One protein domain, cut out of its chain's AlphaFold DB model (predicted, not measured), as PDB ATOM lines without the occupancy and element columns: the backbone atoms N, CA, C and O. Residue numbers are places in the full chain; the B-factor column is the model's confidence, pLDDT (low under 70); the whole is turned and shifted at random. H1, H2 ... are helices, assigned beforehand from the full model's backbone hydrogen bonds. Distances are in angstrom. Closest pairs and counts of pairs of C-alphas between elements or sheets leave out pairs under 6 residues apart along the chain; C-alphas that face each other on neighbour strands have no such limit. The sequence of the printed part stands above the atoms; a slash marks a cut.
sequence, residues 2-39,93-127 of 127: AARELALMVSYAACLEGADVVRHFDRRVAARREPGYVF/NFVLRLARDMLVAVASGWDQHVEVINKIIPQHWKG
ATOM      1  N   ALA A   2     -32.248  14.859  29.751       81.25
ATOM      2  CA  ALA A   2     -32.999  14.383  28.576       81.25
ATOM      3  C   ALA A   2     -33.091  15.392  27.409       81.25
ATOM      4  O   ALA A   2     -32.899  15.033  26.257       81.25
ATOM      5  N   ALA A   3     -33.308  16.683  27.701       87.00
ATOM      6  CA  ALA A   3     -33.339  17.726  26.669       87.00
ATOM      7  C   ALA A   3     -32.004  17.905  25.922       87.00
ATOM      8  O   ALA A   3     -32.006  18.150  24.721       87.00
ATOM      9  N   ARG A   4     -30.871  17.768  26.626       87.62
ATOM     10  CA  ARG A   4     -29.530  17.870  26.031       87.62
ATOM     11  C   ARG A   4     -29.243  16.671  25.136       87.62
ATOM     12  O   ARG A   4     -28.762  16.857  24.032       87.62
ATOM     13  N   GLU A   5     -29.561  15.467  25.602       83.00
ATOM     14  CA  GLU A   5     -29.383  14.230  24.828       83.00
ATOM     15  C   GLU A   5     -30.259  14.252  23.571       83.00
ATOM     16  O   GLU A   5     -29.762  14.040  22.471       83.00
ATOM     17  N   LEU A   6     -31.536  14.629  23.705       87.31
ATOM     18  CA  LEU A   6     -32.429  14.820  22.564       87.31
ATOM     19  C   LEU A   6     -31.867  15.839  21.563       87.31
ATOM     20  O   LEU A   6     -31.882  15.579  20.363       87.31
ATOM     21  N   ALA A   7     -31.350  16.975  22.042       90.75
ATOM     22  CA  ALA A   7     -30.720  17.976  21.188       90.75
ATOM     23  C   ALA A   7     -29.477  17.417  20.471       90.75
ATOM     24  O   ALA A   7     -29.352  17.592  19.266       90.75
ATOM     25  N   LEU A   8     -28.597  16.690  21.167       88.31
ATOM     26  CA  LEU A   8     -27.409  16.072  20.564       88.31
ATOM     27  C   LEU A   8     -27.773  15.059  19.475       88.31
ATOM     28  O   LEU A   8     -27.221  15.120  18.379       88.31
ATOM     29  N   MET A   9     -28.735  14.176  19.744       86.38
ATOM     30  CA  MET A   9     -29.181  13.171  18.774       86.38
ATOM     31  C   MET A   9     -29.803  13.808  17.533       86.38
ATOM     32  O   MET A   9     -29.579  13.357  16.413       86.38
ATOM     33  N   VAL A  10     -30.577  14.874  17.726       90.50
ATOM     34  CA  VAL A  10     -31.192  15.617  16.625       90.50
ATOM     35  C   VAL A  10     -30.140  16.365  15.810       90.50
ATOM     36  O   VAL A  10     -30.213  16.335  14.586       90.50
ATOM     37  N   SER A  11     -29.143  16.973  16.457       89.06
ATOM     38  CA  SER A  11     -27.999  17.580  15.769       89.06
ATOM     39  C   SER A  11     -27.236  16.555  14.939       89.06
ATOM     40  O   SER A  11     -26.975  16.807  13.770       89.06
ATOM     41  N   TYR A  12     -26.944  15.379  15.501       87.44
ATOM     42  CA  TYR A  12     -26.256  14.308  14.779       87.44
ATOM     43  C   TYR A  12     -27.046  13.846  13.545       87.44
ATOM     44  O   TYR A  12     -26.501  13.807  12.443       87.44
ATOM     45  N   ALA A  13     -28.344  13.572  13.702       87.69
ATOM     46  CA  ALA A  13     -29.207  13.181  12.588       87.69
ATOM     47  C   ALA A  13     -29.301  14.275  11.510       87.69
ATOM     48  O   ALA A  13     -29.186  13.986  10.321       87.69
ATOM     49  N   ALA A  14     -29.447  15.540  11.914       89.00
ATOM     50  CA  ALA A  14     -29.479  16.669  10.991       89.00
ATOM     51  C   ALA A  14     -28.156  16.825  10.221       89.00
ATOM     52  O   ALA A  14     -28.188  17.092   9.021       89.00
ATOM     53  N   CYS A  15     -27.009  16.600  10.872       86.69
ATOM     54  CA  CYS A  15     -25.701  16.597  10.216       86.69
ATOM     55  C   CYS A  15     -25.583  15.488   9.164       86.69
ATOM     56  O   CYS A  15     -25.093  15.757   8.070       86.69
ATOM     57  N   LEU A  16     -26.055  14.271   9.461       85.81
ATOM     58  CA  LEU A  16     -26.054  13.161   8.498       85.81
ATOM     59  C   LEU A  16     -26.948  13.439   7.280       85.81
ATOM     60  O   LEU A  16     -26.605  13.060   6.164       85.81
ATOM     61  N   GLU A  17     -28.081  14.109   7.487       86.31
ATOM     62  CA  GLU A  17     -29.026  14.461   6.420       86.31
ATOM     63  C   GLU A  17     -28.672  15.766   5.682       86.31
ATOM     64  O   GLU A  17     -29.336  16.110   4.704       86.31
ATOM     65  N   GLY A  18     -27.678  16.528   6.153       86.56
ATOM     66  CA  GLY A  18     -27.400  17.880   5.655       86.56
ATOM     67  C   GLY A  18     -28.584  18.842   5.835       86.56
ATOM     68  O   GLY A  18     -28.804  19.729   5.010       86.56
ATOM     69  N   ALA A  19     -29.392  18.639   6.878       88.31
ATOM     70  CA  ALA A  19     -30.624  19.374   7.128       88.31
ATOM     71  C   ALA A  19     -30.447  20.460   8.201       88.31
ATOM     72  O   ALA A  19     -29.615  20.354   9.097       88.31
ATOM     73  N   ASP A  20     -31.299  21.489   8.156       91.81
ATOM     74  CA  ASP A  20     -31.401  22.457   9.251       91.81
ATOM     75  C   ASP A  20     -31.879  21.762  10.536       91.81
ATOM     76  O   ASP A  20     -32.939  21.126  10.559       91.81
ATOM     77  N   VAL A  21     -31.098  21.896  11.609       92.62
ATOM     78  CA  VAL A  21     -31.308  21.156  12.858       92.62
ATOM     79  C   VAL A  21     -32.631  21.499  13.548       92.62
ATOM     80  O   VAL A  21     -33.309  20.613  14.076       92.62
ATOM     81  N   VAL A  22     -33.053  22.766  13.501       94.25
ATOM     82  CA  VAL A  22     -34.297  23.221  14.134       94.25
ATOM     83  C   VAL A  22     -35.496  22.724  13.332       94.25
ATOM     84  O   VAL A  22     -36.457  22.205  13.901       94.25
ATOM     85  N   ARG A  23     -35.436  22.799  12.000       93.00
ATOM     86  CA  ARG A  23     -36.484  22.272  11.117       93.00
ATOM     87  C   ARG A  23     -36.581  20.754  11.197       93.00
ATOM     88  O   ARG A  23     -37.697  20.233  11.158       93.00
ATOM     89  N   HIS A  24     -35.457  20.047  11.315       92.25
ATOM     90  CA  HIS A  24     -35.448  18.600  11.519       92.25
ATOM     91  C   HIS A  24     -36.134  18.245  12.851       92.25
ATOM     92  O   HIS A  24     -37.021  17.388  12.877       92.25
ATOM     93  N   PHE A  25     -35.824  18.966  13.934       93.56
ATOM     94  CA  PHE A  25     -36.509  18.806  15.221       93.56
ATOM     95  C   PHE A  25     -38.020  19.037  15.124       93.56
ATOM     96  O   PHE A  25     -38.812  18.174  15.512       93.56
ATOM     97  N   ASP A  26     -38.429  20.187  14.585       93.75
ATOM     98  CA  ASP A  26     -39.834  20.583  14.506       93.75
ATOM     99  C   ASP A  26     -40.637  19.581  13.659       93.75
ATOM    100  O   ASP A  26     -41.747  19.196  14.038       93.75
ATOM    101  N   ARG A  27     -40.051  19.066  12.566       91.62
ATOM    102  CA  ARG A  27     -40.640  17.996  11.744       91.62
ATOM    103  C   ARG A  27     -40.881  16.730  12.561       91.62
ATOM    104  O   ARG A  27     -41.969  16.165  12.495       91.62
ATOM    105  N   ARG A  28     -39.899  16.298  13.356       90.31
ATOM    106  CA  ARG A  28     -40.026  15.108  14.209       90.31
ATOM    107  C   ARG A  28     -41.068  15.285  15.306       90.31
ATOM    108  O   ARG A  28     -41.832  14.364  15.577       90.31
ATOM    109  N   VAL A  29     -41.139  16.464  15.921       90.81
ATOM    110  CA  VAL A  29     -42.159  16.792  16.931       90.81
ATOM    111  C   VAL A  29     -43.561  16.851  16.318       90.81
ATOM    112  O   VAL A  29     -44.534  16.525  17.001       90.81
ATOM    113  N   ALA A  30     -43.682  17.275  15.059       89.06
ATOM    114  CA  ALA A  30     -44.941  17.335  14.318       89.06
ATOM    115  C   ALA A  30     -45.337  16.004  13.656       89.06
ATOM    116  O   ALA A  30     -46.481  15.876  13.209       89.06
ATOM    117  N   ALA A  31     -44.427  15.026  13.593       85.94
ATOM    118  CA  ALA A  31     -44.674  13.731  12.980       85.94
ATOM    119  C   ALA A  31     -45.880  13.051  13.643       85.94
ATOM    120  O   ALA A  31     -45.880  12.737  14.837       85.94
ATOM    121  N   ARG A  32     -46.929  12.840  12.847       70.56
ATOM    122  CA  ARG A  32     -48.073  12.009  13.222       70.56
ATOM    123  C   ARG A  32     -47.710  10.563  12.913       70.56
ATOM    124  O   ARG A  32     -47.123  10.300  11.867       70.56
ATOM    125  N   ARG A  33     -48.041   9.641  13.814       66.12
ATOM    126  CA  ARG A  33     -47.846   8.209  13.571       66.12
ATOM    127  C   ARG A  33     -49.091   7.566  12.983       66.12
ATOM    128  O   ARG A  33     -50.200   8.075  13.154       66.12
ATOM    129  N   GLU A  34     -48.847   6.466  12.278       62.66
ATOM    130  CA  GLU A  34     -49.867   5.636  11.652       62.66
ATOM    131  C   GLU A  34     -50.928   5.175  12.667       62.66
ATOM    132  O   GLU A  34     -50.620   5.000  13.854       62.66
ATOM    133  N   PRO A  35     -52.184   4.986  12.230       66.31
ATOM    134  CA  PRO A  35     -53.250   4.506  13.101       66.31
ATOM    135  C   PRO A  35     -52.866   3.177  13.773       66.31
ATOM    136  O   PRO A  35     -52.551   2.209  13.091       66.31
ATOM    137  N   GLY A  36     -52.916   3.120  15.110       71.19
ATOM    138  CA  GLY A  36     -52.710   1.887  15.887       71.19
ATOM    139  C   GLY A  36     -51.340   1.722  16.555       71.19
ATOM    140  O   GLY A  36     -51.174   0.804  17.354       71.19
ATOM    141  N   TYR A  37     -50.374   2.612  16.311       76.38
ATOM    142  CA  TYR A  37     -49.085   2.542  17.001       76.38
ATOM    143  C   TYR A  37     -49.205   2.924  18.491       76.38
ATOM    144  O   TYR A  37     -49.642   4.029  18.831       76.38
ATOM    145  N   VAL A  38     -48.738   2.045  19.384       78.00
ATOM    146  CA  VAL A  38     -48.643   2.290  20.832       78.00
ATOM    147  C   VAL A  38     -47.178   2.251  21.241       78.00
ATOM    148  O   VAL A  38     -46.524   1.219  21.143       78.00
ATOM    149  N   PHE A  39     -46.664   3.382  21.723       81.56
ATOM    150  CA  PHE A  39     -45.292   3.456  22.212       81.56
ATOM    151  C   PHE A  39     -45.121   2.589  23.460       81.56
ATOM    152  O   PHE A  39     -45.818   2.793  24.462       81.56
ATOM    153  N   ASN A  93     -43.551  18.236  27.436       91.44
ATOM    154  CA  ASN A  93     -43.457  19.544  26.773       91.44
ATOM    155  C   ASN A  93     -42.294  20.417  27.270       91.44
ATOM    156  O   ASN A  93     -41.726  21.173  26.484       91.44
ATOM    157  N   PHE A  94     -41.927  20.324  28.551       92.88
ATOM    158  CA  PHE A  94     -40.801  21.084  29.094       92.88
ATOM    159  C   PHE A  94     -39.478  20.639  28.462       92.88
ATOM    160  O   PHE A  94     -38.702  21.479  28.012       92.88
ATOM    161  N   VAL A  95     -39.249  19.325  28.380       91.31
ATOM    162  CA  VAL A  95     -38.056  18.743  27.751       91.31
ATOM    163  C   VAL A  95     -37.993  19.106  26.271       91.31
ATOM    164  O   VAL A  95     -36.933  19.506  25.802       91.31
ATOM    165  N   LEU A  96     -39.119  19.028  25.558       93.94
ATOM    166  CA  LEU A  96     -39.182  19.387  24.140       93.94
ATOM    167  C   LEU A  96     -38.850  20.860  23.902       93.94
ATOM    168  O   LEU A  96     -38.065  21.171  23.010       93.94
ATOM    169  N   ARG A  97     -39.413  21.764  24.712       95.81
ATOM    170  CA  ARG A  97     -39.124  23.199  24.615       95.81
ATOM    171  C   ARG A  97     -37.653  23.484  24.903       95.81
ATOM    172  O   ARG A  97     -36.998  24.121  24.093       95.81
ATOM    173  N   LEU A  98     -37.124  22.942  26.000       95.69
ATOM    174  CA  LEU A  98     -35.725  23.139  26.375       95.69
ATOM    175  C   LEU A  98     -34.756  22.580  25.321       95.69
ATOM    176  O   LEU A  98     -33.738  23.204  25.042       95.69
ATOM    177  N   ALA A  99     -35.066  21.423  24.726       94.50
ATOM    178  CA  ALA A  99     -34.267  20.853  23.641       94.50
ATOM    179  C   ALA A  99     -34.283  21.766  22.410       94.50
ATOM    180  O   ALA A  99     -33.232  22.050  21.843       94.50
ATOM    181  N   ARG A 100     -35.457  22.289  22.037       96.12
ATOM    182  CA  ARG A 100     -35.586  23.247  20.937       96.12
ATOM    183  C   ARG A 100     -34.772  24.514  21.182       96.12
ATOM    184  O   ARG A 100     -34.064  24.944  20.280       96.12
ATOM    185  N   ASP A 101     -34.839  25.081  22.384       96.62
ATOM    186  CA  ASP A 101     -34.089  26.290  22.745       96.62
ATOM    187  C   ASP A 101     -32.573  26.059  22.622       96.62
ATOM    188  O   ASP A 101     -31.854  26.903  22.088       96.62
ATOM    189  N   MET A 102     -32.086  24.881  23.036       94.50
ATOM    190  CA  MET A 102     -30.686  24.481  22.845       94.50
ATOM    191  C   MET A 102     -30.314  24.374  21.364       94.50
ATOM    192  O   MET A 102     -29.270  24.882  20.965       94.50
ATOM    193  N   LEU A 103     -31.160  23.749  20.542       94.44
ATOM    194  CA  LEU A 103     -30.914  23.603  19.104       94.44
ATOM    195  C   LEU A 103     -30.884  24.951  18.382       94.44
ATOM    196  O   LEU A 103     -30.017  25.174  17.542       94.44
ATOM    197  N   VAL A 104     -31.791  25.863  18.738       95.56
ATOM    198  CA  VAL A 104     -31.806  27.230  18.203       95.56
ATOM    199  C   VAL A 104     -30.517  27.959  18.571       95.56
ATOM    200  O   VAL A 104     -29.906  28.559  17.694       95.56
ATOM    201  N   ALA A 105     -30.071  27.863  19.828       92.75
ATOM    202  CA  ALA A 105     -28.825  28.486  20.270       92.75
ATOM    203  C   ALA A 105     -27.591  27.927  19.537       92.75
ATOM    204  O   ALA A 105     -26.694  28.683  19.162       92.75
ATOM    205  N   VAL A 106     -27.551  26.610  19.299       87.62
ATOM    206  CA  VAL A 106     -26.482  25.964  18.520       87.62
ATOM    207  C   VAL A 106     -26.489  26.455  17.075       87.62
ATOM    208  O   VAL A 106     -25.434  26.830  16.568       87.62
ATOM    209  N   ALA A 107     -27.658  26.494  16.433       89.94
ATOM    210  CA  ALA A 107     -27.798  26.952  15.054       89.94
ATOM    211  C   ALA A 107     -27.416  28.432  14.901       89.94
ATOM    212  O   ALA A 107     -26.679  28.787  13.989       89.94
ATOM    213  N   SER A 108     -27.857  29.297  15.822       91.44
ATOM    214  CA  SER A 108     -27.555  30.731  15.772       91.44
ATOM    215  C   SER A 108     -26.085  31.051  16.036       91.44
ATOM    216  O   SER A 108     -25.578  32.050  15.542       91.44
ATOM    217  N   GLY A 109     -25.409  30.230  16.844       88.38
ATOM    218  CA  GLY A 109     -23.990  30.391  17.166       88.38
ATOM    219  C   GLY A 109     -23.048  29.649  16.217       88.38
ATOM    220  O   GLY A 109     -21.842  29.658  16.450       88.38
ATOM    221  N   TRP A 110     -23.570  28.971  15.188       85.62
ATOM    222  CA  TRP A 110     -22.794  28.023  14.389       85.62
ATOM    223  C   TRP A 110     -21.581  28.664  13.716       85.62
ATOM    224  O   TRP A 110     -20.476  28.151  13.871       85.62
ATOM    225  N   ASP A 111     -21.750  29.813  13.062       86.56
ATOM    226  CA  ASP A 111     -20.651  30.492  12.362       86.56
ATOM    227  C   ASP A 111     -19.503  30.848  13.321       86.56
ATOM    228  O   ASP A 111     -18.333  30.577  13.047       86.56
ATOM    229  N   GLN A 112     -19.841  31.353  14.510       89.56
ATOM    230  CA  GLN A 112     -18.862  31.652  15.553       89.56
ATOM    231  C   GLN A 112     -18.180  30.377  16.077       89.56
ATOM    232  O   GLN A 112     -16.970  30.365  16.313       89.56
ATOM    233  N   HIS A 113     -18.932  29.288  16.255       85.44
ATOM    234  CA  HIS A 113     -18.368  28.002  16.659       85.44
ATOM    235  C   HIS A 113     -17.423  27.437  15.596       85.44
ATOM    236  O   HIS A 113     -16.361  26.934  15.955       85.44
ATOM    237  N   VAL A 114     -17.751  27.561  14.306       85.62
ATOM    238  CA  VAL A 114     -16.897  27.122  13.192       85.62
ATOM    239  C   VAL A 114     -15.556  27.852  13.215       85.62
ATOM    240  O   VAL A 114     -14.518  27.215  13.042       85.62
ATOM    241  N   GLU A 115     -15.526  29.154  13.502       88.12
ATOM    242  CA  GLU A 115     -14.262  29.883  13.656       88.12
ATOM    243  C   GLU A 115     -13.402  29.337  14.802       88.12
ATOM    244  O   GLU A 115     -12.187  29.189  14.655       88.12
ATOM    245  N   VAL A 116     -14.015  29.036  15.949       88.25
ATOM    246  CA  VAL A 116     -13.313  28.459  17.106       88.25
ATOM    247  C   VAL A 116     -12.796  27.064  16.771       88.25
ATOM    248  O   VAL A 116     -11.625  26.773  17.008       88.25
ATOM    249  N   ILE A 117     -13.638  26.230  16.164       85.81
ATOM    250  CA  ILE A 117     -13.308  24.875  15.720       85.81
ATOM    251  C   ILE A 117     -12.128  24.918  14.738       85.81
ATOM    252  O   ILE A 117     -11.131  24.227  14.933       85.81
ATOM    253  N   ASN A 118     -12.158  25.810  13.749       85.94
ATOM    254  CA  ASN A 118     -11.067  25.974  12.789       85.94
ATOM    255  C   ASN A 118      -9.747  26.421  13.434       85.94
ATOM    256  O   ASN A 118      -8.679  26.126  12.893       85.94
ATOM    257  N   LYS A 119      -9.775  27.107  14.582       90.25
ATOM    258  CA  LYS A 119      -8.558  27.474  15.326       90.25
ATOM    259  C   LYS A 119      -7.952  26.292  16.088       90.25
ATOM    260  O   LYS A 119      -6.733  26.245  16.220       90.25
ATOM    261  N   ILE A 120      -8.776  25.360  16.571       90.50
ATOM    262  CA  ILE A 120      -8.330  24.228  17.403       90.50
ATOM    263  C   ILE A 120      -8.091  22.936  16.614       90.50
ATOM    264  O   ILE A 120      -7.306  22.102  17.059       90.50
ATOM    265  N   ILE A 121      -8.747  22.752  15.460       89.19
ATOM    266  CA  ILE A 121      -8.585  21.541  14.650       89.19
ATOM    267  C   ILE A 121      -7.129  21.447  14.157       89.19
ATOM    268  O   ILE A 121      -6.623  22.409  13.559       89.19
ATOM    269  N   PRO A 122      -6.460  20.293  14.351       90.81
ATOM    270  CA  PRO A 122      -5.121  20.061  13.831       90.81
ATOM    271  C   PRO A 122      -5.043  20.291  12.319       90.81
ATOM    272  O   PRO A 122      -5.911  19.855  11.571       90.81
ATOM    273  N   GLN A 123      -3.971  20.930  11.845       84.25
ATOM    274  CA  GLN A 123      -3.823  21.274  10.421       84.25
ATOM    275  C   GLN A 123      -3.911  20.053   9.491       84.25
ATOM    276  O   GLN A 123      -4.473  20.156   8.414       84.25
ATOM    277  N   HIS A 124      -3.436  18.885   9.931       88.06
ATOM    278  CA  HIS A 124      -3.496  17.646   9.148       88.06
ATOM    279  C   HIS A 124      -4.911  17.048   9.005       88.06
ATOM    280  O   HIS A 124      -5.081  16.079   8.275       88.06
ATOM    281  N   TRP A 125      -5.915  17.588   9.708       82.38
ATOM    282  CA  TRP A 125      -7.334  17.225   9.556       82.38
ATOM    283  C   TRP A 125      -8.106  18.216   8.684       82.38
ATOM    284  O   TRP A 125      -9.268  17.973   8.362       82.38
ATOM    285  N   LYS A 126      -7.490  19.346   8.322       77.12
ATOM    286  CA  LYS A 126      -8.077  20.303   7.386       77.12
ATOM    287  C   LYS A 126      -7.779  19.784   5.981       77.12
ATOM    288  O   LYS A 126      -6.612  19.711   5.602       77.12
ATOM    289  N   GLY A 127      -8.827  19.322   5.299       63.38
ATOM    290  CA  GLY A 127      -8.761  18.854   3.911       63.38
ATOM    291  C   GLY A 127      -8.425  19.964   2.928       63.38
ATOM    292  O   GLY A 127      -8.679  21.145   3.262       63.38
TER     293      GLY A 127
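This is residues 2 to 39 and 93 to 127 of the 127 residues of an uncharacterized protein of Hordeum vulgare subsp. vulgare (UniProt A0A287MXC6). Three helices, H1, H2 and H3, pack together with their centres in a triangle: H2 and H3 are side by side in opposite directions, and H1 packs on both at a steep angle. H4 is an arm reaching away from this small core just after H3, and residues 30 to 39 stick out as a tail. The printed part has 73 residues with four named helices, in the order H1, H2, H3, H4, and no named strand: the class is all helix. The whole is loose, with a radius of gyration of the C-alphas of 15.5 A, and spans 53 by 24 by 18 A, the arm and the tail making much of the length.

H1, residues 2 to 17, and H2, residues 21 to 30, touch through residues 10 to 15 of H1 alone; their closest C-alphas, of Ala 14 and Val 21, are 5.2 A apart. They run opposite ways at a steep tilt of 69 degrees, only just short of perpendicular. H1 touches H3, residues 93 to 108, the same way at a steep tilt of 48 degrees, the closest C-alphas being those of Ala 3 and Ala 99, 4.5 A apart. H2 touches residues 100 to 107 of H3 alone, opposite ways at a shallow tilt of 23 degrees; the closest C-alphas, of Val 22 and Leu 103, are 6.0 A apart. H4, residues 110 to 120, and H3 meet only through their link, Gly 109; H4 is apart from H1 and H2. In H1, H2, H3 and H4 every O i to N i+4 pair is within hydrogen-bond range.

H1 is 22.5 A long from C-alpha 2 at (-32.999, 14.383, 28.576) to C-alpha 17. H3 measures 22.3 A and begins with C-alpha 93 at (-43.457, 19.544, 26.773). H4 measures 15.3 A and ends with C-alpha 120 at (-8.330, 24.228, 17.403).

The C-alphas of Gly 36 and Gln 123 are the two farthest apart, at 52.9 A. Residues 40 to 92 are not printed, and C-alphas 39 and 93 are 16.8 A apart across this cut. The links H1 to H2 and H3 to H4 are tight. Residues 33 to 35 and residue 127 have pLDDT under 70.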